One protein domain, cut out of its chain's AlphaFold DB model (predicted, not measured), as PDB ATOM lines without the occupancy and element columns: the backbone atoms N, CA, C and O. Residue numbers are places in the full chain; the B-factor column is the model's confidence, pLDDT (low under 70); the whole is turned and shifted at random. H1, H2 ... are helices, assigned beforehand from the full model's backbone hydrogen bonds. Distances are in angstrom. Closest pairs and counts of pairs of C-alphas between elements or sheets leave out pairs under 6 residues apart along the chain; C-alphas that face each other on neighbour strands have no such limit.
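This is residues 2 to 19 and 31 to 60 of the 60 residues of an uncharacterized protein of Desulfitobacterium hafniense (UniProt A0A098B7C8). A short helical hairpin, H2 and H3 side by side, makes one part of this model, and a longer single helix, H1, lies off to one side of it and touches neither of the two. Residues 2 to 10 of H1 stick out free. The printed part has 48 residues with three named helices, in the order H1, H2, H3, and no named strand; the class is all helix. The whole is loose, with a radius of gyration of the C-alphas of 12.4 A, and the C-alphas span 36 by 25 by 17 A.

H1, residues 2 to 17, begins at C-alpha 2 at (108.974, 167.836, 156.143) and measures 23.3 A from first to last C-alpha. H2, residues 33 to 42, measures 14.3 A and begins at C-alpha 33 at (98.090, 135.926, 162.506). H3, residues 48 to 58, measures 15.5 A and ends at C-alpha 58 at (92.038, 138.251, 159.182).

H2 and H3 form a helical hairpin: they touch and run opposite ways at a shallow tilt of 7 degrees. Their closest C-alphas, those of Ser 34 and Leu 55, are 6.1 A apart. Their centres are 9.9 A apart. H1 is apart from H2 and apart from H3. In H1, H2 and H3 every O i to N i+4 pair is within hydrogen-bond range.

The two C-alphas farthest apart, those of Met 2 and Lys 60, are 37.3 A apart. Residues 20 to 30 are cut out and not printed, and C-alphas 19 and 31 are 19.5 A apart across the cut, in the link from H1 to H2. The link from H2 to H3, 5 residues, is tight. The mean pLDDT of the printed part is 76.9, and residues 16 to 19, 31 to 32 and 60 are under 70.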
ATOM      1  N   MET A   2     110.039 167.905 155.114       80.94
ATOM      2  CA  MET A   2     108.974 167.836 156.143       80.94
ATOM      3  C   MET A   2     108.558 166.403 156.515       80.94
ATOM      4  O   MET A   2     108.491 166.075 157.689       80.94
ATOM      5  N   ILE A   3     108.313 165.538 155.527       82.75
ATOM      6  CA  ILE A   3     107.738 164.191 155.730       82.75
ATOM      7  C   ILE A   3     108.634 163.286 156.589       82.75
ATOM      8  O   ILE A   3     108.140 162.517 157.404       82.75
ATOM      9  N   ILE A   4     109.954 163.419 156.457       85.12
ATOM     10  CA  ILE A   4     110.931 162.625 157.218       85.12
ATOM     11  C   ILE A   4     110.807 162.918 158.720       85.12
ATOM     12  O   ILE A   4     110.845 161.998 159.530       85.12
ATOM     13  N   SER A   5     110.576 164.181 159.090       81.75
ATOM     14  CA  SER A   5     110.354 164.578 160.484       81.75
ATOM     15  C   SER A   5     109.068 163.979 161.053       81.75
ATOM     16  O   SER A   5     109.042 163.580 162.212       81.75
ATOM     17  N   TRP A   6     108.020 163.864 160.233       79.44
ATOM     18  CA  TRP A   6     106.773 163.207 160.627       79.44
ATOM     19  C   TRP A   6     106.960 161.703 160.819       79.44
ATOM     20  O   TRP A   6     106.522 161.171 161.833       79.44
ATOM     21  N   ILE A   7     107.671 161.033 159.909       80.38
ATOM     22  CA  ILE A   7     108.000 159.605 160.042       80.38
ATOM     23  C   ILE A   7     108.797 159.362 161.329       80.38
ATOM     24  O   ILE A   7     108.463 158.458 162.088       80.38
ATOM     25  N   PHE A   8     109.797 160.200 161.618       85.38
ATOM     26  CA  PHE A   8     110.610 160.086 162.829       85.38
ATOM     27  C   PHE A   8     109.794 160.313 164.112       85.38
ATOM     28  O   PHE A   8     109.940 159.558 165.068       85.38
ATOM     29  N   LEU A   9     108.893 161.304 164.125       82.81
ATOM     30  CA  LEU A   9     107.981 161.549 165.250       82.81
ATOM     31  C   LEU A   9     107.033 160.371 165.498       82.81
ATOM     32  O   LEU A   9     106.819 159.993 166.648       82.81
ATOM     33  N   ILE A  10     106.500 159.767 164.433       80.44
ATOM     34  CA  ILE A  10     105.632 158.585 164.525       80.44
ATOM     35  C   ILE A  10     106.423 157.398 165.095       80.44
ATOM     36  O   ILE A  10     105.950 156.728 166.008       80.44
ATOM     37  N   LEU A  11     107.653 157.177 164.624       79.81
ATOM     38  CA  LEU A  11     108.544 156.118 165.113       79.81
ATOM     39  C   LEU A  11     108.909 156.307 166.593       79.81
ATOM     40  O   LEU A  11     108.877 155.351 167.365       79.81
ATOM     41  N   LEU A  12     109.203 157.543 167.001       80.81
ATOM     42  CA  LEU A  12     109.505 157.894 168.387       80.81
ATOM     43  C   LEU A  12     108.297 157.650 169.302       80.81
ATOM     44  O   LEU A  12     108.450 157.092 170.384       80.81
ATOM     45  N   MET A  13     107.094 158.019 168.856       76.25
ATOM     46  CA  MET A  13     105.856 157.762 169.592       76.25
ATOM     47  C   MET A  13     105.595 156.257 169.747       76.25
ATOM     48  O   MET A  13     105.241 155.810 170.835       76.25
ATOM     49  N   LEU A  14     105.831 155.467 168.694       72.06
ATOM     50  CA  LEU A  14     105.728 154.004 168.749       72.06
ATOM     51  C   LEU A  14     106.752 153.392 169.711       72.06
ATOM     52  O   LEU A  14     106.405 152.494 170.474       72.06
ATOM     53  N   TYR A  15     107.986 153.898 169.715       71.25
ATOM     54  CA  TYR A  15     109.024 153.466 170.651       71.25
ATOM     55  C   TYR A  15     108.639 153.765 172.102       71.25
ATOM     56  O   TYR A  15     108.853 152.940 172.980       71.25
ATOM     57  N   TRP A  16     108.017 154.919 172.348       67.25
ATOM     58  CA  TRP A  16     107.593 155.317 173.688       67.25
ATOM     59  C   TRP A  16     106.383 154.532 174.209       67.25
ATOM     60  O   TRP A  16     106.287 154.288 175.405       67.25
ATOM     61  N   VAL A  17     105.474 154.117 173.321       65.75
ATOM     62  CA  VAL A  17     104.320 153.263 173.667       65.75
ATOM     63  C   VAL A  17     104.716 151.784 173.783       65.75
ATOM     64  O   VAL A  17     104.018 151.006 174.431       65.75
ATOM     65  N   SER A  18     105.843 151.390 173.187       58.91
ATOM     66  CA  SER A  18     106.420 150.053 173.329       58.91
ATOM     67  C   SER A  18     107.090 149.920 174.696       58.91
ATOM     68  O   SER A  18     108.310 149.981 174.826       58.91
ATOM     69  N   ASP A  19     106.272 149.768 175.731       54.84
ATOM     70  CA  ASP A  19     106.724 149.476 177.085       54.84
ATOM     71  C   ASP A  19     107.519 148.147 177.077       54.84
ATOM     72  O   ASP A  19     106.982 147.121 176.644       54.84
ATOM     73  N   LYS A  31      99.574 132.335 168.364       55.06
ATOM     74  CA  LYS A  31     100.003 133.635 167.857       55.06
ATOM     75  C   LYS A  31      99.001 133.990 166.778       55.06
ATOM     76  O   LYS A  31      98.996 133.358 165.722       55.06
ATOM     77  N   ASP A  32      98.110 134.915 167.096       66.00
ATOM     78  CA  ASP A  32      97.105 135.361 166.159       66.00
ATOM     79  C   ASP A  32      97.857 135.897 164.934       66.00
ATOM     80  O   ASP A  32      98.889 136.569 165.054       66.00
ATOM     81  N   ALA A  33      97.410 135.534 163.735       71.69
ATOM     82  CA  ALA A  33      98.090 135.926 162.506       71.69
ATOM     83  C   ALA A  33      98.193 137.461 162.390       71.69
ATOM     84  O   ALA A  33      99.105 137.979 161.742       71.69
ATOM     85  N   SER A  34      97.305 138.184 163.084       76.50
ATOM     86  CA  SER A  34      97.332 139.638 163.238       76.50
ATOM     87  C   SER A  34      98.577 140.154 163.979       76.50
ATOM     88  O   SER A  34      99.136 141.178 163.581       76.50
ATOM     89  N   ASP A  35      99.076 139.434 164.986       74.94
ATOM     90  CA  ASP A  35     100.284 139.809 165.730       74.94
ATOM     91  C   ASP A  35     101.549 139.588 164.897       74.94
ATOM     92  O   ASP A  35     102.445 140.431 164.896       74.94
ATOM     93  N   VAL A  36     101.593 138.515 164.100       80.25
ATOM     94  CA  VAL A  36     102.688 138.272 163.143       80.25
ATOM     95  C   VAL A  36     102.724 139.359 162.066       80.25
ATOM     96  O   VAL A  36     103.796 139.813 161.667       80.25
ATOM     97  N   LEU A  37     101.558 139.812 161.601       81.38
ATOM     98  CA  LEU A  37     101.454 140.939 160.673       81.38
ATOM     99  C   LEU A  37     101.931 142.248 161.290       81.38
ATOM    100  O   LEU A  37     102.678 142.982 160.646       81.38
ATOM    101  N   ARG A  38     101.540 142.522 162.539       78.75
ATOM    102  CA  ARG A  38     101.990 143.709 163.274       78.75
ATOM    103  C   ARG A  38     103.506 143.696 163.459       78.75
ATOM    104  O   ARG A  38     104.143 144.727 163.274       78.75
ATOM    105  N   GLU A  39     104.085 142.534 163.748       77.38
ATOM    106  CA  GLU A  39     105.532 142.366 163.880       77.38
ATOM    107  C   GLU A  39     106.267 142.624 162.555       77.38
ATOM    108  O   GLU A  39     107.265 143.342 162.534       77.38
ATOM    109  N   ARG A  40     105.760 142.116 161.424       78.56
ATOM    110  CA  ARG A  40     106.364 142.368 160.101       78.56
ATOM    111  C   ARG A  40     106.248 143.822 159.659       78.56
ATOM    112  O   ARG A  40     107.187 144.349 159.068       78.56
ATOM    113  N   TYR A  41     105.135 144.480 159.979       78.19
ATOM    114  CA  TYR A  41     104.982 145.918 159.758       78.19
ATOM    115  C   TYR A  41     105.962 146.718 160.621       78.19
ATOM    116  O   TYR A  41     106.634 147.615 160.121       78.19
ATOM    117  N   ALA A  42     106.125 146.341 161.893       77.44
ATOM    118  CA  ALA A  42     107.090 146.971 162.792       77.44
ATOM    119  C   ALA A  42     108.544 146.795 162.322       77.44
ATOM    120  O   ALA A  42     109.365 147.691 162.507       77.44
ATOM    121  N   ARG A  43     108.862 145.670 161.669       77.94
ATOM    122  CA  ARG A  43     110.158 145.437 161.011       77.94
ATOM    123  C   ARG A  43     110.320 146.175 159.677       77.94
ATOM    124  O   ARG A  43     111.426 146.202 159.148       77.94
ATOM    125  N   GLY A  44     109.249 146.756 159.130       77.12
ATOM    126  CA  GLY A  44     109.249 147.395 157.812       77.12
ATOM    127  C   GLY A  44     109.332 146.408 156.643       77.12
ATOM    128  O   GLY A  44     109.667 146.806 155.533       77.12
ATOM    129  N   GLU A  45     109.039 145.123 156.873       83.19
ATOM    130  CA  GLU A  45     109.008 144.093 155.821       83.19
ATOM    131  C   GLU A  45     107.771 144.222 154.918       83.19
ATOM    132  O   GLU A  45     107.729 143.639 153.837       83.19
ATOM    133  N   ILE A  46     106.755 144.959 155.375       78.81
ATOM    134  CA  ILE A  46     105.515 145.229 154.646       78.81
ATOM    135  C   ILE A  46     105.159 146.709 154.758       78.81
ATOM    136  O   ILE A  46     105.317 147.319 155.818       78.81
ATOM    137  N   GLU A  47     104.651 147.281 153.671       81.62
ATOM    138  CA  GLU A  47     104.114 148.638 153.693       81.62
ATOM    139  C   GLU A  47     102.760 148.711 154.410       81.62
ATOM    140  O   GLU A  47     102.040 147.720 154.553       81.62
ATOM    141  N   PHE A  48     102.388 149.925 154.825       78.00
ATOM    142  CA  PHE A  48     101.126 150.205 155.509       78.00
ATOM    143  C   PHE A  48      99.905 149.707 154.720       78.00
ATOM    144  O   PHE A  48      98.996 149.129 155.308       78.00
ATOM    145  N   TYR A  49      99.914 149.867 153.391       79.69
ATOM    146  CA  TYR A  49      98.826 149.406 152.530       79.69
ATOM    147  C   TYR A  49      98.650 147.876 152.581       79.69
ATOM    148  O   TYR A  49      97.536 147.387 152.764       79.69
ATOM    149  N   GLU A  50      99.750 147.117 152.512       80.56
ATOM    150  CA  GLU A  50      99.712 145.651 152.620       80.56
ATOM    151  C   GLU A  50      99.315 145.178 154.022       80.56
ATOM    152  O   GLU A  50      98.617 144.171 154.175       80.56
ATOM    153  N   PHE A  51      99.762 145.891 155.059       85.12
ATOM    154  CA  PHE A  51      99.379 145.605 156.437       85.12
ATOM    155  C   PHE A  51      97.869 145.768 156.631       85.12
ATOM    156  O   PHE A  51      97.221 144.880 157.187       85.12
ATOM    157  N   GLU A  52      97.296 146.865 156.135       84.50
ATOM    158  CA  GLU A  52      95.876 147.168 156.300       84.50
ATOM    159  C   GLU A  52      94.980 146.158 155.563       84.50
ATOM    160  O   GLU A  52      93.969 145.701 156.106       84.50
ATOM    161  N   GLU A  53      95.375 145.751 154.352       86.31
ATOM    162  CA  GLU A  53      94.653 144.754 153.561       86.31
ATOM    163  C   GLU A  53      94.634 143.383 154.257       86.31
ATOM    164  O   GLU A  53      93.572 142.777 154.429       86.31
ATOM    165  N   ARG A  54      95.787 142.913 154.745       82.88
ATOM    166  CA  ARG A  54      95.905 141.604 155.412       82.88
ATOM    167  C   ARG A  54      95.250 141.583 156.795       82.88
ATOM    168  O   ARG A  54      94.642 140.578 157.162       82.88
ATOM    169  N   LEU A  55      95.302 142.692 157.535       83.50
ATOM    170  CA  LEU A  55      94.578 142.845 158.799       83.50
ATOM    171  C   LEU A  55      93.056 142.761 158.583       83.50
ATOM    172  O   LEU A  55      92.346 142.145 159.377       83.50
ATOM    173  N   ARG A  56      92.550 143.347 157.490       82.75
ATOM    174  CA  ARG A  56      91.123 143.314 157.140       82.75
ATOM    175  C   ARG A  56      90.648 141.906 156.780       82.75
ATOM    176  O   ARG A  56      89.543 141.536 157.169       82.75
ATOM    177  N   VAL A  57      91.471 141.126 156.078       84.81
ATOM    178  CA  VAL A  57      91.172 139.724 155.737       84.81
ATOM    179  C   VAL A  57      91.090 138.849 156.986       84.81
ATOM    180  O   VAL A  57      90.182 138.033 157.091       84.81
ATOM    181  N   LEU A  58      91.996 139.041 157.947       78.19
ATOM    182  CA  LEU A  58      92.038 138.251 159.182       78.19
ATOM    183  C   LEU A  58      90.921 138.563 160.179       78.19
ATOM    184  O   LEU A  58      90.658 137.765 161.070       78.19
ATOM    185  N   LYS A  59      90.271 139.721 160.048       70.25
ATOM    186  CA  LYS A  59      89.153 140.126 160.909       70.25
ATOM    187  C   LYS A  59      87.803 139.518 160.475       70.25
ATOM    188  O   LYS A  59      86.799 139.773 161.137       70.25
ATOM    189  N   LYS A  60      87.756 138.793 159.354       54.44
ATOM    190  CA  LYS A  60      86.545 138.180 158.787       54.44
ATOM    191  C   LYS A  60      86.350 136.756 159.294       54.44
ATOM    192  O   LYS A  60      85.178 136.415 159.559       54.44
TER     193      LYS A  60